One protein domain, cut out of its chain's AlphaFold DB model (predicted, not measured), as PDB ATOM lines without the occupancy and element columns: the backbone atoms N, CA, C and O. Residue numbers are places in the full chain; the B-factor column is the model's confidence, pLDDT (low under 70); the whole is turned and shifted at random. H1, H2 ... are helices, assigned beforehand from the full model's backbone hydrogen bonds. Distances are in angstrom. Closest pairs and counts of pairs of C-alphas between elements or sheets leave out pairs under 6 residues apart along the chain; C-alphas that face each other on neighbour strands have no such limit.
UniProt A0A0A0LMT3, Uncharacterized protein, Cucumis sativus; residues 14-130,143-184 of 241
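What this domain is: This is residues 14 to 130 and 143 to 184 of the 241 residues of an uncharacterized protein of Cucumis sativus (UniProt A0A0A0LMT3). Two small helical lobes lie at opposite ends of the longest axis, with the short helix H1 between them. In one lobe H3 meets H2 and H4 nearly at right angles; in the other H5, H7 and H8 run at shallow tilts to one another, and H6 comes near H5 and sticks out with residues 143 to 151. The unnamed stretch 87 to 109 runs from one lobe to the other. The printed part has 159 residues, with eight named helices, H1 to H8 in order along the chain, and no named strand; its class is all helix. It is only just compact, close to loose, with a radius of gyration of the C-alphas of 17.7 A and spans of 52 by 38 by 37 A.

How they stand to each other: H6, residues 143 to 161, touches no helix. It is close to but not clearly touching H5, residues 110 to 120: their closest C-alphas, of Phe 113 and Ile 160, are 7.0 A apart, and they run the same way at 35.1 degrees, only just a steep tilt. H5 touches H7, residues 167 to 172, at Gly 120 and Gly 170, whose C-alphas, the closest, are 5.2 A apart; the tilt is a shallow 10 degrees, the same way. H7 and H8, residues 178 to 184, form a helical hairpin and touch, the closest C-alphas being those of Pro 167 and Cys 181, 5.4 A apart; they run opposite ways at a shallow tilt of 15 degrees. H1, residues 25 to 28, is close to but not clearly touching H5, the closest C-alphas, of Val 27 and Ile 118, being 7.0 A apart. H1 touches the hub H3, residues 56 to 67, which meets it with residues 62 to 66 alone; the closest C-alphas are those of Lys 26 and Ser 66, 5.4 A apart. H2, residues 41 to 52, touches H3 with residues 48 to 52 alone, about perpendicular at 74 degrees, closest at the C-alphas of Leu 48 and Ile 59, 6.8 A apart. H3 touches H4, residues 76 to 86, with residues 56 to 58 alone, about perpendicular at 85 degrees; the closest C-alphas, of Glu 57 and Ala 82, are 6.2 A apart. H3 is apart from H5, H6, H7 and H8. In H2 to H8 every O i to N i+4 pair is within hydrogen-bond range; H1 is too short for one.

Where its parts are: H6, 26.6 A from first to last C-alpha, begins with C-alpha 143 at (50.311, 102.426, 89.443). H3 is 16.9 A long, H2 16.3 A, H4 15.4 A and H5 14.9 A. C-alpha 25, where H1 begins, is at (85.054, 88.515, 94.666), and C-alpha 184, where H8 ends, is at (62.741, 80.171, 94.182).

The domain as a whole: The C-alphas of Gly 40 and Gly 143, the two farthest apart, are 57.1 A from each other. Residues 131 to 142 are not printed; C-alphas 130 and 143 are 30.5 A apart across the cut, in the link from H5 to H6. The links H1 to H2 and H4 to H5 are long. The mean pLDDT of the printed part is 90.1, and residues 36 to 43 and 70 to 74 are under 70.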
ATOM      1  N   PRO A  14      69.141  84.228 102.184       93.94
ATOM      2  CA  PRO A  14      68.308  84.924 101.203       93.94
ATOM      3  C   PRO A  14      68.910  84.928  99.795       93.94
ATOM      4  O   PRO A  14      70.130  84.918  99.621       93.94
ATOM      5  N   SER A  15      68.058  85.030  98.779       93.62
ATOM      6  CA  SER A  15      68.507  85.305  97.414       93.62
ATOM      7  C   SER A  15      69.060  86.730  97.273       93.62
ATOM      8  O   SER A  15      68.768  87.622  98.072       93.62
ATOM      9  N   TYR A  16      69.864  86.946  96.232       96.00
ATOM     10  CA  TYR A  16      70.299  88.281  95.824       96.00
ATOM     11  C   TYR A  16      69.132  89.014  95.142       96.00
ATOM     12  O   TYR A  16      68.522  88.460  94.234       96.00
ATOM     13  N   MET A  17      68.812  90.229  95.601       92.19
ATOM     14  CA  MET A  17      67.669  91.043  95.135       92.19
ATOM     15  C   MET A  17      68.116  92.414  94.586       92.19
ATOM     16  O   MET A  17      67.464  93.435  94.798       92.19
ATOM     17  N   GLY A  18      69.315  92.473  94.006       93.88
ATOM     18  CA  GLY A  18      69.797  93.634  93.253       93.88
ATOM     19  C   GLY A  18      70.461  94.747  94.072       93.88
ATOM     20  O   GLY A  18      71.319  95.446  93.541       93.88
ATOM     21  N   THR A  19      70.159  94.904  95.366       94.06
ATOM     22  CA  THR A  19      70.658  96.039  96.180       94.06
ATOM     23  C   THR A  19      71.095  95.643  97.594       94.06
ATOM     24  O   THR A  19      70.760  94.565  98.083       94.06
ATOM     25  N   GLY A  20      71.890  96.501  98.253       94.25
ATOM     26  CA  GLY A  20      72.281  96.339  99.665       94.25
ATOM     27  C   GLY A  20      73.124  95.093  99.970       94.25
ATOM     28  O   GLY A  20      73.103  94.599 101.095       94.25
ATOM     29  N   CYS A  21      73.840  94.557  98.976       94.94
ATOM     30  CA  CYS A  21      74.579  93.299  99.081       94.94
ATOM     31  C   CYS A  21      76.093  93.509  98.970       94.94
ATOM     32  O   CYS A  21      76.571  94.284  98.145       94.94
ATOM     33  N   ILE A  22      76.857  92.755  99.767       95.56
ATOM     34  CA  ILE A  22      78.322  92.712  99.698       95.56
ATOM     35  C   ILE A  22      78.734  91.328  99.198       95.56
ATOM     36  O   ILE A  22      78.592  90.326  99.902       95.56
ATOM     37  N   HIS A  23      79.268  91.268  97.979       94.69
ATOM     38  CA  HIS A  23      79.708  90.018  97.365       94.69
ATOM     39  C   HIS A  23      81.206  89.794  97.568       94.69
ATOM     40  O   HIS A  23      82.033  90.681  97.357       94.69
ATOM     41  N   ARG A  24      81.585  88.561  97.918       92.75
ATOM     42  CA  ARG A  24      82.994  88.150  97.895       92.75
ATOM     43  C   ARG A  24      83.427  87.953  96.445       92.75
ATOM     44  O   ARG A  24      82.808  87.179  95.719       92.75
ATOM     45  N   ARG A  25      84.541  88.566  96.046       90.81
ATOM     46  CA  ARG A  25      85.054  88.515  94.666       90.81
ATOM     47  C   ARG A  25      85.175  87.087  94.106       90.81
ATOM     48  O   ARG A  25      84.700  86.821  93.010       90.81
ATOM     49  N   LYS A  26      85.712  86.140  94.888       90.62
ATOM     50  CA  LYS A  26      85.844  84.729  94.467       90.62
ATOM     51  C   LYS A  26      84.517  84.044  94.112       90.62
ATOM     52  O   LYS A  26      84.506  83.153  93.268       90.62
ATOM     53  N   VAL A  27      83.415  84.481  94.728       93.38
ATOM     54  CA  VAL A  27      82.061  83.973  94.462       93.38
ATOM     55  C   VAL A  27      81.587  84.442  93.090       93.38
ATOM     56  O   VAL A  27      81.122  83.627  92.300       93.38
ATOM     57  N   LEU A  28      81.783  85.728  92.773       94.19
ATOM     58  CA  LEU A  28      81.476  86.284  91.449       94.19
ATOM     59  C   LEU A  28      82.367  85.672  90.361       94.19
ATOM     60  O   LEU A  28      81.909  85.407  89.260       94.19
ATOM     61  N   TYR A  29      83.613  85.327  90.686       92.81
ATOM     62  CA  TYR A  29      84.496  84.558  89.798       92.81
ATOM     63  C   TYR A  29      84.131  83.073  89.694       92.81
ATOM     64  O   TYR A  29      84.836  82.297  89.058       92.81
ATOM     65  N   GLY A  30      83.026  82.662  90.312       90.50
ATOM     66  CA  GLY A  30      82.419  81.366  90.091       90.50
ATOM     67  C   GLY A  30      83.083  80.188  90.795       90.50
ATOM     68  O   GLY A  30      82.716  79.063  90.454       90.50
ATOM     69  N   HIS A  31      83.976  80.426  91.764       89.38
ATOM     70  CA  HIS A  31      84.537  79.373  92.618       89.38
ATOM     71  C   HIS A  31      83.429  78.704  93.437       89.38
ATOM     72  O   HIS A  31      82.477  79.375  93.826       89.38
ATOM     73  N   SER A  32      83.548  77.412  93.734       88.94
ATOM     74  CA  SER A  32      82.720  76.697  94.718       88.94
ATOM     75  C   SER A  32      83.377  76.749  96.106       88.94
ATOM     76  O   SER A  32      84.603  76.832  96.197       88.94
ATOM     77  N   PRO A  33      82.614  76.654  97.215       88.31
ATOM     78  CA  PRO A  33      83.199  76.550  98.555       88.31
ATOM     79  C   PRO A  33      84.143  75.351  98.739       88.31
ATOM     80  O   PRO A  33      85.024  75.420  99.588       88.31
ATOM     81  N   ASN A  34      83.964  74.285  97.948       81.00
ATOM     82  CA  ASN A  34      84.733  73.038  98.048       81.00
ATOM     83  C   ASN A  34      85.792  72.891  96.940       81.00
ATOM     84  O   ASN A  34      86.288  71.786  96.727       81.00
ATOM     85  N   ASP A  35      86.101  73.952  96.189       75.44
ATOM     86  CA  ASP A  35      87.164  73.879  95.186       75.44
ATOM     87  C   ASP A  35      88.520  73.737  95.900       75.44
ATOM     88  O   ASP A  35      89.081  74.709  96.407       75.44
ATOM     89  N   HIS A  36      89.045  72.512  95.960       59.91
ATOM     90  CA  HIS A  36      90.435  72.253  96.329       59.91
ATOM     91  C   HIS A  36      91.325  72.440  95.093       59.91
ATOM     92  O   HIS A  36      90.942  72.050  93.991       59.91
ATOM     93  N   ASN A  37      92.507  73.043  95.264       54.59
ATOM     94  CA  ASN A  37      93.478  73.261  94.185       54.59
ATOM     95  C   ASN A  37      93.852  71.928  93.516       54.59
ATOM     96  O   ASN A  37      94.657  71.165  94.046       54.59
ATOM     97  N   ILE A  38      93.272  71.640  92.347       47.09
ATOM     98  CA  ILE A  38      93.674  70.496  91.527       47.09
ATOM     99  C   ILE A  38      94.947  70.891  90.775       47.09
ATOM    100  O   ILE A  38      94.949  71.811  89.957       47.09
ATOM    101  N   ASN A  39      96.031  70.190  91.097       44.09
ATOM    102  CA  ASN A  39      97.378  70.400  90.585       44.09
ATOM    103  C   ASN A  39      97.465  70.130  89.072       44.09
ATOM    104  O   ASN A  39      97.339  68.993  88.627       44.09
ATOM    105  N   GLY A  40      97.724  71.184  88.294       53.38
ATOM    106  CA  GLY A  40      97.992  71.117  86.854       53.38
ATOM    107  C   GLY A  40      98.158  72.513  86.253       53.38
ATOM    108  O   GLY A  40      97.218  73.054  85.676       53.38
ATOM    109  N   ARG A  41      99.347  73.113  86.409       59.69
ATOM    110  CA  ARG A  41      99.601  74.550  86.166       59.69
ATOM    111  C   ARG A  41      99.247  75.016  84.742       59.69
ATOM    112  O   ARG A  41      98.640  76.070  84.597       59.69
ATOM    113  N   SER A  42      99.549  74.220  83.712       59.66
ATOM    114  CA  SER A  42      99.264  74.566  82.305       59.66
ATOM    115  C   SER A  42      97.777  74.446  81.942       59.66
ATOM    116  O   SER A  42      97.204  75.361  81.357       59.66
ATOM    117  N   ILE A  43      97.119  73.354  82.349       61.78
ATOM    118  CA  ILE A  43      95.678  73.127  82.127       61.78
ATOM    119  C   ILE A  43      94.846  74.196  82.852       61.78
ATOM    120  O   ILE A  43      93.820  74.660  82.347       61.78
ATOM    121  N   GLN A  44      95.305  74.618  84.032       78.56
ATOM    122  CA  GLN A  44      94.675  75.671  84.817       78.56
ATOM    123  C   GLN A  44      94.760  77.033  84.118       78.56
ATOM    124  O   GLN A  44      93.763  77.752  84.083       78.56
ATOM    125  N   GLU A  45      95.894  77.367  83.501       79.81
ATOM    126  CA  GLU A  45      96.072  78.638  82.794       79.81
ATOM    127  C   GLU A  45      95.188  78.743  81.541       79.81
ATOM    128  O   GLU A  45      94.465  79.728  81.375       79.81
ATOM    129  N   THR A  46      95.146  77.703  80.700       84.50
ATOM    130  CA  THR A  46      94.261  77.679  79.521       84.50
ATOM    131  C   THR A  46      92.788  77.805  79.921       84.50
ATOM    132  O   THR A  46      92.018  78.529  79.285       84.50
ATOM    133  N   LYS A  47      92.383  77.143  81.014       89.06
ATOM    134  CA  LYS A  47      91.021  77.247  81.554       89.06
ATOM    135  C   LYS A  47      90.711  78.656  82.066       89.06
ATOM    136  O   LYS A  47      89.601  79.137  81.842       89.06
ATOM    137  N   LEU A  48      91.662  79.313  82.735       90.25
ATOM    138  CA  LEU A  48      91.501  80.686  83.220       90.25
ATOM    139  C   LEU A  48      91.324  81.666  82.060       90.25
ATOM    140  O   LEU A  48      90.367  82.435  82.090       90.25
ATOM    141  N   ARG A  49      92.146  81.571  81.008       92.06
ATOM    142  CA  ARG A  49      92.016  82.414  79.804       92.06
ATOM    143  C   ARG A  49      90.665  82.245  79.120       92.06
ATOM    144  O   ARG A  49      89.970  83.220  78.858       92.06
ATOM    145  N   LYS A  50      90.222  80.997  78.939       94.12
ATOM    146  CA  LYS A  50      88.886  80.703  78.393       94.12
ATOM    147  C   LYS A  50      87.747  81.229  79.277       94.12
ATOM    148  O   LYS A  50      86.652  81.495  78.795       94.12
ATOM    149  N   THR A  51      87.970  81.335  80.584       94.69
ATOM    150  CA  THR A  51      86.934  81.782  81.522       94.69
ATOM    151  C   THR A  51      86.863  83.305  81.605       94.69
ATOM    152  O   THR A  51      85.764  83.849  81.559       94.69
ATOM    153  N   PHE A  52      88.013  83.971  81.717       94.62
ATOM    154  CA  PHE A  52      88.129  85.380  82.105       94.62
ATOM    155  C   PHE A  52      88.648  86.310  80.999       94.62
ATOM    156  O   PHE A  52      88.696  87.520  81.221       94.62
ATOM    157  N   GLY A  53      89.035  85.771  79.841       94.19
ATOM    158  CA  GLY A  53      89.655  86.519  78.748       94.19
ATOM    159  C   GLY A  53      91.185  86.499  78.807       94.19
ATOM    160  O   GLY A  53      91.785  85.789  79.611       94.19
ATOM    161  N   ASN A  54      91.825  87.279  77.935       91.62
ATOM    162  CA  ASN A  54      93.272  87.204  77.684       91.62
ATOM    163  C   ASN A  54      94.121  88.226  78.464       91.62
ATOM    164  O   ASN A  54      95.322  88.319  78.224       91.62
ATOM    165  N   SER A  55      93.540  88.996  79.390       92.44
ATOM    166  CA  SER A  55      94.303  89.962  80.191       92.44
ATOM    167  C   SER A  55      95.118  89.271  81.292       92.44
ATOM    168  O   SER A  55      94.555  88.772  82.268       92.44
ATOM    169  N   GLU A  56      96.450  89.281  81.167       89.75
ATOM    170  CA  GLU A  56      97.377  88.712  82.163       89.75
ATOM    171  C   GLU A  56      97.159  89.289  83.559       89.75
ATOM    172  O   GLU A  56      97.083  88.566  84.549       89.75
ATOM    173  N   GLU A  57      97.044  90.612  83.639       89.62
ATOM    174  CA  GLU A  57      96.878  91.333  84.897       89.62
ATOM    175  C   GLU A  57      95.553  90.980  85.573       89.62
ATOM    176  O   GLU A  57      95.493  90.776  86.791       89.62
ATOM    177  N   PHE A  58      94.493  90.809  84.780       90.38
ATOM    178  CA  PHE A  58      93.212  90.371  85.308       90.38
ATOM    179  C   PHE A  58      93.259  88.915  85.787       90.38
ATOM    180  O   PHE A  58      92.816  88.625  86.899       90.38
ATOM    181  N   ILE A  59      93.857  88.003  85.012       90.62
ATOM    182  CA  ILE A  59      94.031  86.596  85.406       90.62
ATOM    183  C   ILE A  59      94.849  86.488  86.698       90.62
ATOM    184  O   ILE A  59      94.463  85.753  87.614       90.62
ATOM    185  N   LYS A  60      95.935  87.263  86.825       87.44
ATOM    186  CA  LYS A  60      96.705  87.366  88.073       87.44
ATOM    187  C   LYS A  60      95.793  87.808  89.216       87.44
ATOM    188  O   LYS A  60      95.712  87.108  90.224       87.44
ATOM    189  N   SER A  61      95.036  88.894  89.055       87.25
ATOM    190  CA  SER A  61      94.089  89.387  90.071       87.25
ATOM    191  C   SER A  61      93.044  88.338  90.489       87.25
ATOM    192  O   SER A  61      92.758  88.184  91.680       87.25
ATOM    193  N   VAL A  62      92.514  87.560  89.540       88.44
ATOM    194  CA  VAL A  62      91.608  86.429  89.809       88.44
ATOM    195  C   VAL A  62      92.290  85.361  90.664       88.44
ATOM    196  O   VAL A  62      91.692  84.880  91.630       88.44
ATOM    197  N   SER A  63      93.540  85.014  90.348       85.31
ATOM    198  CA  SER A  63      94.301  84.014  91.101       85.31
ATOM    199  C   SER A  63      94.525  84.439  92.562       85.31
ATOM    200  O   SER A  63      94.243  83.662  93.475       85.31
ATOM    201  N   PHE A  64      94.889  85.704  92.806       84.25
ATOM    202  CA  PHE A  64      95.030  86.253  94.159       84.25
ATOM    203  C   PHE A  64      93.693  86.292  94.911       84.25
ATOM    204  O   PHE A  64      93.633  85.941  96.091       84.25
ATOM    205  N   ALA A  65      92.601  86.654  94.227       84.19
ATOM    206  CA  ALA A  65      91.263  86.678  94.818       84.19
ATOM    207  C   ALA A  65      90.785  85.282  95.251       84.19
ATOM    208  O   ALA A  65      90.075  85.162  96.254       84.19
ATOM    209  N   SER A  66      91.181  84.235  94.521       81.25
ATOM    210  CA  SER A  66      90.933  82.840  94.901       81.25
ATOM    211  C   SER A  66      91.649  82.474  96.206       81.25
ATOM    212  O   SER A  66      91.038  81.902  97.110       81.25
ATOM    213  N   MET A  67      92.898  82.924  96.358       80.88
ATOM    214  CA  MET A  67      93.715  82.735  97.564       80.88
ATOM    215  C   MET A  67      93.296  83.626  98.748       80.88
ATOM    216  O   MET A  67      93.811  83.463  99.849       80.88
ATOM    217  N   GLY A  68      92.355  84.560  98.557       75.62
ATOM    218  CA  GLY A  68      91.940  85.511  99.597       75.62
ATOM    219  C   GLY A  68      92.964  86.616  99.872       75.62
ATOM    220  O   GLY A  68      92.878  87.296 100.888       75.62
ATOM    221  N   THR A  69      93.914  86.799  98.961       76.50
ATOM    222  CA  THR A  69      94.993  87.788  99.040       76.50
ATOM    223  C   THR A  69      94.751  88.928  98.054       76.50
ATOM    224  O   THR A  69      94.072  88.754  97.040       76.50
ATOM    225  N   THR A  70      95.316  90.101  98.321       69.25
ATOM    226  CA  THR A  70      95.335  91.211  97.362       69.25
ATOM    227  C   THR A  70      96.647  91.190  96.582       69.25
ATOM    228  O   THR A  70      97.698  91.052  97.212       69.25
ATOM    229  N   PRO A  71      96.625  91.336  95.245       67.12
ATOM    230  CA  PRO A  71      97.863  91.512  94.497       67.12
ATOM    231  C   PRO A  71      98.591  92.767  94.996       67.12
ATOM    232  O   PRO A  71      97.953  93.786  95.277       67.12
ATOM    233  N   TYR A  72      99.918  92.691  95.100       60.88
ATOM    234  CA  TYR A  72     100.748  93.890  95.208       60.88
ATOM    235  C   TYR A  72     100.545  94.711  93.924       60.88
ATOM    236  O   TYR A  72     100.491  94.106  92.848       60.88
ATOM    237  N   PRO A  73     100.372  96.042  93.997       58.84
ATOM    238  CA  PRO A  73     100.157  96.835  92.799       58.84
ATOM    239  C   PRO A  73     101.355  96.668  91.860       58.84
ATOM    240  O   PRO A  73     102.493  96.968  92.222       58.84
ATOM    241  N   ASN A  74     101.089  96.182  90.646       62.81
ATOM    242  CA  ASN A  74     102.020  96.349  89.538       62.81
ATOM    243  C   ASN A  74     102.154  97.844  89.213       62.81
ATOM    244  O   ASN A  74     101.463  98.685  89.796       62.81
ATOM    245  N   SER A  75     103.051  98.196  88.287       80.00
ATOM    246  CA  SER A  75     103.177  99.589  87.849       80.00
ATOM    247  C   SER A  75     101.796 100.157  87.477       80.00
ATOM    248  O   SER A  75     100.953  99.469  86.883       80.00
ATOM    249  N   LEU A  76     101.542 101.414  87.858       82.44
ATOM    250  CA  LEU A  76     100.270 102.091  87.584       82.44
ATOM    251  C   LEU A  76      99.925 102.024  86.088       82.44
ATOM    252  O   LEU A  76      98.779 101.778  85.724       82.44
ATOM    253  N   GLN A  77     100.946 102.159  85.241       84.56
ATOM    254  CA  GLN A  77     100.835 102.080  83.791       84.56
ATOM    255  C   GLN A  77     100.275 100.731  83.314       84.56
ATOM    256  O   GLN A  77      99.279 100.710  82.595       84.56
ATOM    257  N   CYS A  78     100.836  99.604  83.772       80.44
ATOM    258  CA  CYS A  78     100.328  98.276  83.406       80.44
ATOM    259  C   CYS A  78      98.883  98.062  83.880       80.44
ATOM    260  O   CYS A  78      98.099  97.399  83.202       80.44
ATOM    261  N   SER A  79      98.508  98.647  85.023       85.06
ATOM    262  CA  SER A  79      97.133  98.574  85.533       85.06
ATOM    263  C   SER A  79      96.146  99.351  84.653       85.06
ATOM    264  O   SER A  79      95.034  98.877  84.429       85.06
ATOM    265  N   ILE A  80      96.547 100.512  84.123       90.00
ATOM    266  CA  ILE A  80      95.724 101.325  83.210       90.00
ATOM    267  C   ILE A  80      95.560 100.629  81.856       90.00
ATOM    268  O   ILE A  80      94.447 100.537  81.344       90.00
ATOM    269  N   GLU A  81      96.640 100.088  81.292       90.12
ATOM    270  CA  GLU A  81      96.590  99.348  80.025       90.12
ATOM    271  C   GLU A  81      95.708  98.101  80.134       90.12
ATOM    272  O   GLU A  81      94.853  97.854  79.279       90.12
ATOM    273  N   ALA A  82      95.852  97.345  81.228       91.44
ATOM    274  CA  ALA A  82      94.982  96.215  81.517       91.44
ATOM    275  C   ALA A  82      93.520  96.648  81.668       91.44
ATOM    276  O   ALA A  82      92.642  95.957  81.158       91.44
ATOM    277  N   LEU A  83      93.257  97.782  82.327       91.75
ATOM    278  CA  LEU A  83      91.912  98.335  82.485       91.75
ATOM    279  C   LEU A  83      91.281  98.697  81.134       91.75
ATOM    280  O   LEU A  83      90.141  98.318  80.886       91.75
ATOM    281  N   HIS A  84      92.017  99.369  80.245       94.12
ATOM    282  CA  HIS A  84      91.532  99.672  78.894       94.12
ATOM    283  C   HIS A  84      91.219  98.403  78.099       94.12
ATOM    284  O   HIS A  84      90.204  98.359  77.414       94.12
ATOM    285  N   ASN A  85      92.053  97.366  78.224       94.19
ATOM    286  CA  ASN A  85      91.830  96.084  77.562       94.19
ATOM    287  C   ASN A  85      90.580  95.364  78.098       94.19
ATOM    288  O   ASN A  85      89.723  94.966  77.321       94.19
ATOM    289  N   VAL A  86      90.422  95.235  79.422       94.94
ATOM    290  CA  VAL A  86      89.240  94.555  79.993       94.94
ATOM    291  C   VAL A  86      87.935  95.330  79.796       94.94
ATOM    292  O   VAL A  86      86.864  94.746  79.918       94.94
ATOM    293  N   ALA A  87      88.013  96.632  79.512       95.19
ATOM    294  CA  ALA A  87      86.861  97.491  79.262       95.19
ATOM    295  C   ALA A  87      86.447  97.559  77.780       95.19
ATOM    296  O   ALA A  87      85.511  98.293  77.450       95.19
ATOM    297  N   THR A  88      87.118  96.843  76.868       96.31
ATOM    298  CA  THR A  88      86.706  96.825  75.460       96.31
ATOM    299  C   THR A  88      85.382  96.081  75.278       96.31
ATOM    300  O   THR A  88      85.071  95.117  75.975       96.31
ATOM    301  N   SER A  89      84.599  96.492  74.279       95.25
ATOM    302  CA  SER A  89      83.282  95.905  73.993       95.25
ATOM    303  C   SER A  89      83.326  94.430  73.580       95.25
ATOM    304  O   SER A  89      82.327  93.728  73.707       95.25
ATOM    305  N   ASN A  90      84.468  93.955  73.080       95.62
ATOM    306  CA  ASN A  90      84.677  92.576  72.646       95.62
ATOM    307  C   ASN A  90      85.420  91.719  73.680       95.62
ATOM    308  O   ASN A  90      85.706  90.559  73.392       95.62
ATOM    309  N   TYR A  91      85.743  92.252  74.864       95.88
ATOM    310  CA  TYR A  91      86.551  91.530  75.848       95.88
ATOM    311  C   TYR A  91      85.900  90.211  76.296       95.88
ATOM    312  O   TYR A  91      86.579  89.214  76.540       95.88
ATOM    313  N   GLU A  92      84.569  90.191  76.371       95.94
ATOM    314  CA  GLU A  92      83.795  89.023  76.796       95.94
ATOM    315  C   GLU A  92      83.568  87.994  75.675       95.94
ATOM    316  O   GLU A  92      83.059  86.900  75.945       95.94
ATOM    317  N   GLN A  93      83.957  88.300  74.434       95.44
ATOM    318  CA  GLN A  93      83.748  87.419  73.288       95.44
ATOM    319  C   GLN A  93      84.481  86.082  73.476       95.44
ATOM    320  O   GLN A  93      85.658  86.043  73.828       95.44
ATOM    321  N   ASP A  94      83.762  84.974  73.264       93.94
ATOM    322  CA  ASP A  94      84.253  83.597  73.441       93.94
ATOM    323  C   ASP A  94      84.787  83.267  74.854       93.94
ATOM    324  O   ASP A  94      85.475  82.259  75.060       93.94
ATOM    325  N   THR A  95      84.426  84.079  75.855       96.25
ATOM    326  CA  THR A  95      84.741  83.835  77.270       96.25
ATOM    327  C   THR A  95      83.571  83.182  78.020       96.25
ATOM    328  O   THR A  95      82.550  82.815  77.437       96.25
ATOM    329  N   CYS A  96      83.707  82.997  79.338       96.50
ATOM    330  CA  CYS A  96      82.624  82.493  80.189       96.50
ATOM    331  C   CYS A  96      81.923  83.589  81.015       96.50
ATOM    332  O   CYS A  96      81.123  83.241  81.898       96.50
ATOM    333  N   TRP A  97      82.220  84.871  80.766       96.88
ATOM    334  CA  TRP A  97      81.485  85.995  81.352       96.88
ATOM    335  C   TRP A  97      80.000  85.898  81.010       96.88
ATOM    336  O   TRP A  97      79.629  85.422  79.937       96.88
ATOM    337  N   GLY A  98      79.132  86.205  81.973       95.81
ATOM    338  CA  GLY A  98      77.688  86.074  81.782       95.81
ATOM    339  C   GLY A  98      77.149  84.645  81.852       95.81
ATOM    340  O   GLY A  98      75.990  84.430  82.189       95.81
ATOM    341  N   ALA A  99      77.975  83.641  81.549       94.69
ATOM    342  CA  ALA A  99      77.542  82.249  81.451       94.69
ATOM    343  C   ALA A  99      77.920  81.398  82.674       94.69
ATOM    344  O   ALA A  99      77.207  80.453  83.014       94.69
ATOM    345  N   LYS A 100      79.071  81.669  83.303       93.50
ATOM    346  CA  LYS A 100      79.577  80.903  84.466       93.50
ATOM    347  C   LYS A 100      80.172  81.771  85.573       93.50
ATOM    348  O   LYS A 100      80.271  81.299  86.718       93.50
ATOM    349  N   VAL A 101      80.613  82.976  85.218       94.56
ATOM    350  CA  VAL A 101      81.259  83.963  86.092       94.56
ATOM    351  C   VAL A 101      80.650  85.344  85.854       94.56
ATOM    352  O   VAL A 101      80.094  85.603  84.788       94.56
ATOM    353  N   GLY A 102      80.768  86.222  86.845       95.62
ATOM    354  CA  GLY A 102      80.111  87.523  86.862       95.62
ATOM    355  C   GLY A 102      78.624  87.422  87.198       95.62
ATOM    356  O   GLY A 102      78.184  86.485  87.871       95.62
ATOM    357  N   TRP A 103      77.870  88.415  86.736       96.75
ATOM    358  CA  TRP A 103      76.411  88.372  86.716       96.75
ATOM    359  C   TRP A 103      75.961  87.468  85.580       96.75
ATOM    360  O   TRP A 103      76.556  87.493  84.510       96.75
ATOM    361  N   TYR A 104      74.937  86.657  85.815       96.56
ATOM    362  CA  TYR A 104      74.442  85.727  84.810       96.56
ATOM    363  C   TYR A 104      73.543  86.433  83.792       96.56
ATOM    364  O   TYR A 104      72.601  87.130  84.163       96.56
ATOM    365  N   TYR A 105      73.811  86.209  82.508       96.31
ATOM    366  CA  TYR A 105      73.040  86.757  81.393       96.31
ATOM    367  C   TYR A 105      71.888  85.831  81.003       96.31
ATOM    368  O   TYR A 105      71.944  84.619  81.216       96.31
ATOM    369  N   GLY A 106      70.866  86.400  80.361       94.62
ATOM    370  CA  GLY A 106      69.738  85.647  79.802       94.62
ATOM    371  C   GLY A 106      68.431  85.761  80.583       94.62
ATOM    372  O   GLY A 106      67.497  85.026  80.285       94.62
ATOM    373  N   SER A 107      68.352  86.668  81.560       96.75
ATOM    374  CA  SER A 107      67.096  87.061  82.198       96.75
ATOM    375  C   SER A 107      67.088  88.560  82.482       96.75
ATOM    376  O   SER A 107      68.130  89.119  82.821       96.75
ATOM    377  N   VAL A 108      65.920  89.204  82.396       97.31
ATOM    378  CA  VAL A 108      65.731  90.605  82.832       97.31
ATOM    379  C   VAL A 108      65.738  90.785  84.360       97.31
ATOM    380  O   VAL A 108      65.619  91.915  84.843       97.31
ATOM    381  N   THR A 109      65.823  89.677  85.105       97.25
ATOM    382  CA  THR A 109      66.048  89.614  86.557       97.25
ATOM    383  C   THR A 109      67.368  88.892  86.837       97.25
ATOM    384  O   THR A 109      67.404  87.795  87.402       97.25
ATOM    385  N   GLU A 110      68.470  89.474  86.367       97.62
ATOM    386  CA  GLU A 110      69.813  88.907  86.492       97.62
ATOM    387  C   GLU A 110      70.272  88.791  87.948       97.62
ATOM    388  O   GLU A 110      71.109  87.950  88.274       97.62
ATOM    389  N   ASP A 111      69.720  89.612  88.838       97.69
ATOM    390  CA  ASP A 111      70.024  89.634  90.261       97.69
ATOM    391  C   ASP A 111      69.641  88.317  90.951       97.69
ATOM    392  O   ASP A 111      70.510  87.571  91.420       97.69
ATOM    393  N   ILE A 112      68.357  87.965  90.940       97.00
ATOM    394  CA  ILE A 112      67.866  86.729  91.544       97.00
ATOM    395  C   ILE A 112      68.439  85.509  90.824       97.00
ATOM    396  O   ILE A 112      68.736  84.499  91.468       97.00
ATOM    397  N   PHE A 113      68.659  85.618  89.509       97.88
ATOM    398  CA  PHE A 113      69.264  84.557  88.721       97.88
ATOM    399  C   PHE A 113      70.705  84.282  89.168       97.88
ATOM    400  O   PHE A 113      71.060  83.148  89.498       97.88
ATOM    401  N   THR A 114      71.524  85.330  89.269       97.94
ATOM    402  CA  THR A 114      72.908  85.242  89.749       97.94
ATOM    403  C   THR A 114      72.954  84.691  91.172       97.94
ATOM    404  O   THR A 114      73.765  83.810  91.468       97.94
ATOM    405  N   GLY A 115      72.055  85.151  92.049       97.44
ATOM    406  CA  GLY A 115      71.926  84.650  93.419       97.44
ATOM    407  C   GLY A 115      71.656  83.145  93.482       97.44
ATOM    408  O   GLY A 115      72.351  82.426  94.206       97.44
ATOM    409  N   MET A 116      70.711  82.657  92.677       97.56
ATOM    410  CA  MET A 116      70.383  81.235  92.597       97.56
ATOM    411  C   MET A 116      71.568  80.411  92.090       97.56
ATOM    412  O   MET A 116      71.890  79.379  92.676       97.56
ATOM    413  N   MET A 117      72.262  80.872  91.046       97.38
ATOM    414  CA  MET A 117      73.428  80.163  90.510       97.38
ATOM    415  C   MET A 117      74.585  80.106  91.515       97.38
ATOM    416  O   MET A 117      75.280  79.091  91.611       97.38
ATOM    417  N   ILE A 118      74.776  81.160  92.313       96.88
ATOM    418  CA  ILE A 118      75.745  81.186  93.416       96.88
ATOM    419  C   ILE A 118      75.379  80.152  94.492       96.88
ATOM    420  O   ILE A 118      76.237  79.360  94.896       96.88
ATOM    421  N   GLN A 119      74.119  80.115  94.931       97.06
ATOM    422  CA  GLN A 119      73.651  79.142  95.926       97.06
ATOM    423  C   GLN A 119      73.681  77.704  95.387       97.06
ATOM    424  O   GLN A 119      74.091  76.788  96.098       97.06
ATOM    425  N   GLY A 120      73.394  77.506  94.098       96.00
ATOM    426  CA  GLY A 120      73.524  76.222  93.405       96.00
ATOM    427  C   GLY A 120      74.961  75.690  93.346       96.00
ATOM    428  O   GLY A 120      75.163  74.479  93.282       96.00
ATOM    429  N   LYS A 121      75.978  76.560  93.456       94.88
ATOM    430  CA  LYS A 121      77.389  76.160  93.644       94.88
ATOM    431  C   LYS A 121      77.737  75.798  95.094       94.88
ATOM    432  O   LYS A 121      78.866  75.373  95.360       94.88
ATOM    433  N   GLY A 122      76.789  75.946  96.019       95.44
ATOM    434  CA  GLY A 122      76.896  75.604  97.437       95.44
ATOM    435  C   GLY A 122      77.199  76.786  98.359       95.44
ATOM    436  O   GLY A 122      77.423  76.574  99.551       95.44
ATOM    437  N   TRP A 123      77.245  78.018  97.843       96.06
ATOM    438  CA  TRP A 123      77.454  79.193  98.689       96.06
ATOM    439  C   TRP A 123      76.235  79.497  99.550       96.06
ATOM    440  O   TRP A 123      75.095  79.249  99.163       96.06
ATOM    441  N   LYS A 124      76.497  80.104 100.706       96.19
ATOM    442  CA  LYS A 124      75.470  80.633 101.598       96.19
ATOM    443  C   LYS A 124      75.560  82.152 101.657       96.19
ATOM    444  O   LYS A 124      76.658  82.710 101.636       96.19
ATOM    445  N   SER A 125      74.410  82.798 101.753       95.75
ATOM    446  CA  SER A 125      74.262  84.230 101.999       95.75
ATOM    447  C   SER A 125      73.811  84.476 103.441       95.75
ATOM    448  O   SER A 125      73.328  83.577 104.128       95.75
ATOM    449  N   ILE A 126      74.000  85.704 103.924       94.25
ATOM    450  CA  ILE A 126      73.615  86.116 105.277       94.25
ATOM    451  C   ILE A 126      72.754  87.368 105.154       94.25
ATOM    452  O   ILE A 126      73.119  88.303 104.444       94.25
ATOM    453  N   TYR A 127      71.620  87.379 105.852       91.25
ATOM    454  CA  TYR A 127      70.776  88.559 105.985       91.25
ATOM    455  C   TYR A 127      71.144  89.328 107.252       91.25
ATOM    456  O   TYR A 127      71.190  88.744 108.334       91.25
ATOM    457  N   LEU A 128      71.357  90.636 107.124       90.94
ATOM    458  CA  LEU A 128      71.577  91.539 108.249       90.94
ATOM    459  C   LEU A 128      70.456  92.580 108.272       90.94
ATOM    460  O   LEU A 128      70.162  93.194 107.250       90.94
ATOM    461  N   ASN A 129      69.850  92.786 109.442       90.38
ATOM    462  CA  ASN A 129      68.788  93.772 109.649       90.38
ATOM    463  C   ASN A 129      69.179  94.760 110.762       90.38
ATOM    464  O   ASN A 129      68.677  94.637 111.883       90.38
ATOM    465  N   PRO A 130      70.124  95.682 110.492       92.38
ATOM    466  CA  PRO A 130      70.547  96.677 111.471       92.38
ATOM    467  C   PRO A 130      69.411  97.655 111.806       92.38
ATOM    468  O   PRO A 130      68.489  97.857 111.015       92.38
ATOM    469  N   GLY A 143      50.718 103.708  90.022       95.25
ATOM    470  CA  GLY A 143      50.311 102.426  89.443       95.25
ATOM    471  C   GLY A 143      51.129 102.018  88.209       95.25
ATOM    472  O   GLY A 143      51.696 100.927  88.217       95.25
ATOM    473  N   PRO A 144      51.263 102.863  87.166       96.25
ATOM    474  CA  PRO A 144      51.969 102.485  85.935       96.25
ATOM    475  C   PRO A 144      53.434 102.069  86.137       96.25
ATOM    476  O   PRO A 144      53.888 101.083  85.548       96.25
ATOM    477  N   SER A 145      54.177 102.785  86.986       94.38
ATOM    478  CA  SER A 145      55.567 102.429  87.313       94.38
ATOM    479  C   SER A 145      55.647 101.109  88.083       94.38
ATOM    480  O   SER A 145      56.473 100.258  87.749       94.38
ATOM    481  N   THR A 146      54.727 100.886  89.026       94.81
ATOM    482  CA  THR A 146      54.600  99.615  89.754       94.81
ATOM    483  C   THR A 146      54.303  98.456  88.799       94.81
ATOM    484  O   THR A 146      55.009  97.452  88.815       94.81
ATOM    485  N   PHE A 147      53.333  98.599  87.890       94.56
ATOM    486  CA  PHE A 147      53.013  97.557  86.907       94.56
ATOM    487  C   PHE A 147      54.171  97.261  85.955       94.56
ATOM    488  O   PHE A 147      54.414  96.102  85.621       94.56
ATOM    489  N   THR A 148      54.922  98.286  85.548       96.12
ATOM    490  CA  THR A 148      56.118  98.103  84.716       96.12
ATOM    491  C   THR A 148      57.170  97.270  85.449       96.12
ATOM    492  O   THR A 148      57.754  96.358  84.861       96.12
ATOM    493  N   GLN A 149      57.379  97.531  86.742       94.56
ATOM    494  CA  GLN A 149      58.291  96.748  87.574       94.56
ATOM    495  C   GLN A 149      57.809  95.300  87.746       94.56
ATOM    496  O   GLN A 149      58.573  94.371  87.491       94.56
ATOM    497  N   LEU A 150      56.533  95.094  88.084       94.12
ATOM    498  CA  LEU A 150      55.939  93.759  88.235       94.12
ATOM    499  C   LEU A 150      56.013  92.936  86.945       94.12
ATOM    500  O   LEU A 150      56.323  91.743  86.981       94.12
ATOM    501  N   LYS A 151      55.785  93.579  85.792       95.62
ATOM    502  CA  LYS A 151      55.937  92.956  84.474       95.62
ATOM    503  C   LYS A 151      57.375  92.503  84.243       95.62
ATOM    504  O   LYS A 151      57.578  91.371  83.803       95.62
ATOM    505  N   ARG A 152      58.367  93.352  84.543       97.31
ATOM    506  CA  ARG A 152      59.790  92.994  84.417       97.31
ATOM    507  C   ARG A 152      60.133  91.790  85.286       97.31
ATOM    508  O   ARG A 152      60.700  90.834  84.772       97.31
ATOM    509  N   TRP A 153      59.734  91.808  86.557       96.56
ATOM    510  CA  TRP A 153      59.984  90.696  87.476       96.56
ATOM    511  C   TRP A 153      59.350  89.397  86.994       96.56
ATOM    512  O   TRP A 153      60.040  88.396  86.845       96.56
ATOM    513  N   THR A 154      58.065  89.431  86.645       96.50
ATOM    514  CA  THR A 154      57.348  88.251  86.145       96.50
ATOM    515  C   THR A 154      57.983  87.683  84.875       96.50
ATOM    516  O   THR A 154      58.117  86.469  84.746       96.50
ATOM    517  N   THR A 155      58.400  88.554  83.951       97.44
ATOM    518  CA  THR A 155      59.067  88.142  82.707       97.44
ATOM    519  C   THR A 155      60.392  87.451  83.014       97.44
ATOM    520  O   THR A 155      60.605  86.326  82.574       97.44
ATOM    521  N   GLY A 156      61.241  88.072  83.837       97.75
ATOM    522  CA  GLY A 156      62.547  87.515  84.183       97.75
ATOM    523  C   GLY A 156      62.455  86.192  84.934       97.75
ATOM    524  O   GLY A 156      63.180  85.247  84.626       97.75
ATOM    525  N   PHE A 157      61.498  86.073  85.851       97.31
ATOM    526  CA  PHE A 157      61.243  84.829  86.568       97.31
ATOM    527  C   PHE A 157      60.828  83.685  85.638       97.31
ATOM    528  O   PHE A 157      61.310  82.562  85.793       97.31
ATOM    529  N   LEU A 158      59.972  83.968  84.652       96.88
ATOM    530  CA  LEU A 158      59.573  82.996  83.636       96.88
ATOM    531  C   LEU A 158      60.737  82.598  82.726       96.88
ATOM    532  O   LEU A 158      60.906  81.410  82.456       96.88
ATOM    533  N   GLU A 159      61.563  83.558  82.302       97.50
ATOM    534  CA  GLU A 159      62.785  83.289  81.532       97.50
ATOM    535  C   GLU A 159      63.690  82.303  82.279       97.50
ATOM    536  O   GLU A 159      64.135  81.315  81.702       97.50
ATOM    537  N   ILE A 160      63.902  82.493  83.585       97.62
ATOM    538  CA  ILE A 160      64.720  81.574  84.389       97.62
ATOM    539  C   ILE A 160      64.047  80.201  84.500       97.62
ATOM    540  O   ILE A 160      64.691  79.179  84.246       97.62
ATOM    541  N   LEU A 161      62.758  80.166  84.858       96.75
ATOM    542  CA  LEU A 161      61.998  78.938  85.108       96.75
ATOM    543  C   LEU A 161      61.946  78.010  83.884       96.75
ATOM    544  O   LEU A 161      61.989  76.792  84.040       96.75
ATOM    545  N   LEU A 162      61.869  78.580  82.680       95.81
ATOM    546  CA  LEU A 162      61.755  77.835  81.422       95.81
ATOM    547  C   LEU A 162      63.110  77.439  80.813       95.81
ATOM    548  O   LEU A 162      63.150  76.791  79.768       95.81
ATOM    549  N   THR A 163      64.229  77.791  81.450       94.75
ATOM    550  CA  THR A 163      65.572  77.407  80.986       94.75
ATOM    551  C   THR A 163      66.132  76.205  81.750       94.75
ATOM    552  O   THR A 163      65.638  75.793  82.799       94.75
ATOM    553  N   LYS A 164      67.268  75.683  81.268       93.12
ATOM    554  CA  LYS A 164      68.066  74.654  81.960       93.12
ATOM    555  C   LYS A 164      68.574  75.069  83.347       93.12
ATOM    556  O   LYS A 164      69.081  74.227  84.078       93.12
ATOM    557  N   ASN A 165      68.478  76.354  83.691       94.12
ATOM    558  CA  ASN A 165      68.895  76.863  84.991       94.12
ATOM    559  C   ASN A 165      67.741  76.924  86.001       94.12
ATOM    560  O   ASN A 165      67.916  77.506  87.063       94.12
ATOM    561  N   CYS A 166      66.578  76.334  85.701       95.31
ATOM    562  CA  CYS A 166      65.463  76.227  86.641       95.31
ATOM    563  C   CYS A 166      65.923  75.709  88.028       95.31
ATOM    564  O   CYS A 166      66.759  74.796  88.087       95.31
ATOM    565  N   PRO A 167      65.364  76.226  89.147       96.88
ATOM    566  CA  PRO A 167      65.770  75.854  90.507       96.88
ATOM    567  C   PRO A 167      65.807  74.344  90.763       96.88
ATOM    568  O   PRO A 167      66.675  73.860  91.487       96.88
ATOM    569  N   ILE A 168      64.903  73.592  90.123       97.00
ATOM    570  CA  ILE A 168      64.815  72.130  90.238       97.00
ATOM    571  C   ILE A 168      66.129  71.477  89.806       97.00
ATOM    572  O   ILE A 168      66.647  70.619  90.516       97.00
ATOM    573  N   PHE A 169      66.722  71.914  88.691       96.69
ATOM    574  CA  PHE A 169      68.016  71.393  88.246       96.69
ATOM    575  C   PHE A 169      69.131  71.741  89.236       96.69
ATOM    576  O   PHE A 169      70.001  70.912  89.495       96.69
ATOM    577  N   GLY A 170      69.078  72.930  89.843       95.62
ATOM    578  CA  GLY A 170      70.006  73.331  90.901       95.62
ATOM    579  C   GLY A 170      69.914  72.457  92.156       95.62
ATOM    580  O   GLY A 170      70.937  72.220  92.798       95.62
ATOM    581  N   ALA A 171      68.720  71.964  92.495       96.69
ATOM    582  CA  ALA A 171      68.503  71.081  93.641       96.69
ATOM    583  C   ALA A 171      68.840  69.613  93.345       96.69
ATOM    584  O   ALA A 171      69.378  68.921  94.202       96.69
ATOM    585  N   VAL A 172      68.540  69.140  92.132       96.75
ATOM    586  CA  VAL A 172      68.765  67.743  91.724       96.75
ATOM    587  C   VAL A 172      70.224  67.487  91.338       96.75
ATOM    588  O   VAL A 172      70.787  66.463  91.712       96.75
ATOM    589  N   PHE A 173      70.842  68.406  90.591       95.31
ATOM    590  CA  PHE A 173      72.188  68.232  90.025       95.31
ATOM    591  C   PHE A 173      73.234  69.186  90.612       95.31
ATOM    592  O   PHE A 173      74.428  69.035  90.350       95.31
ATOM    593  N   GLY A 174      72.801  70.192  91.371       94.19
ATOM    594  CA  GLY A 174      73.673  71.158  92.027       94.19
ATOM    595  C   GLY A 174      73.718  70.967  93.539       94.19
ATOM    596  O   GLY A 174      73.491  69.887  94.075       94.19
ATOM    597  N   LYS A 175      74.050  72.050  94.240       96.12
ATOM    598  CA  LYS A 175      74.085  72.122  95.704       96.12
ATOM    599  C   LYS A 175      73.027  73.084  96.244       96.12
ATOM    600  O   LYS A 175      73.250  73.676  97.295       96.12
ATOM    601  N   LEU A 176      71.928  73.302  95.519       97.12
ATOM    602  CA  LEU A 176      70.827  74.138  95.994       97.12
ATOM    603  C   LEU A 176      69.997  73.348  97.013       97.12
ATOM    604  O   LEU A 176      69.515  72.259  96.715       97.12
ATOM    605  N   ASP A 177      69.823  73.884  98.217       95.75
ATOM    606  CA  ASP A 177      69.022  73.231  99.252       95.75
ATOM    607  C   ASP A 177      67.544  73.169  98.848       95.75
ATOM    608  O   ASP A 177      67.009  74.111  98.261       95.75
ATOM    609  N   LEU A 178      66.853  72.082  99.207       94.38
ATOM    610  CA  LEU A 178      65.459  71.869  98.816       94.38
ATOM    611  C   LEU A 178      64.533  73.001  99.287       94.38
ATOM    612  O   LEU A 178      63.665  73.434  98.531       94.38
ATOM    613  N   LYS A 179      64.729  73.536 100.502       92.31
ATOM    614  CA  LYS A 179      63.889  74.631 101.025       92.31
ATOM    615  C   LYS A 179      64.105  75.918 100.232       92.31
ATOM    616  O   LYS A 179      63.164  76.667  99.982       92.31
ATOM    617  N   VAL A 180      65.343  76.155  99.810       95.25
ATOM    618  CA  VAL A 180      65.721  77.304  98.983       95.25
ATOM    619  C   VAL A 180      65.191  77.129  97.557       95.25
ATOM    620  O   VAL A 180      64.645  78.071  96.989       95.25
ATOM    621  N   CYS A 181      65.244  75.915  97.005       96.44
ATOM    622  CA  CYS A 181      64.612  75.573  95.732       96.44
ATOM    623  C   CYS A 181      63.102  75.850  95.754       96.44
ATOM    624  O   CYS A 181      62.584  76.491  94.842       96.44
ATOM    625  N   MET A 182      62.397  75.418  96.805       93.81
ATOM    626  CA  MET A 182      60.966  75.698  96.970       93.81
ATOM    627  C   MET A 182      60.679  77.200  97.028       93.81
ATOM    628  O   MET A 182      59.699  77.655  96.445       93.81
ATOM    629  N   PHE A 183      61.539  77.978  97.686       94.25
ATOM    630  CA  PHE A 183      61.419  79.433  97.718       94.25
ATOM    631  C   PHE A 183      61.579  80.068  96.330       94.25
ATOM    632  O   PHE A 183      60.744  80.887  95.949       94.25
ATOM    633  N   TYR A 184      62.590  79.670  95.552       96.44
ATOM    634  CA  TYR A 184      62.741  80.171  94.182       96.44
ATOM    635  C   TYR A 184      61.551  79.788  93.303       96.44
ATOM    636  O   TYR A 184      61.046  80.636  92.577       96.44
TER     637      TYR A 184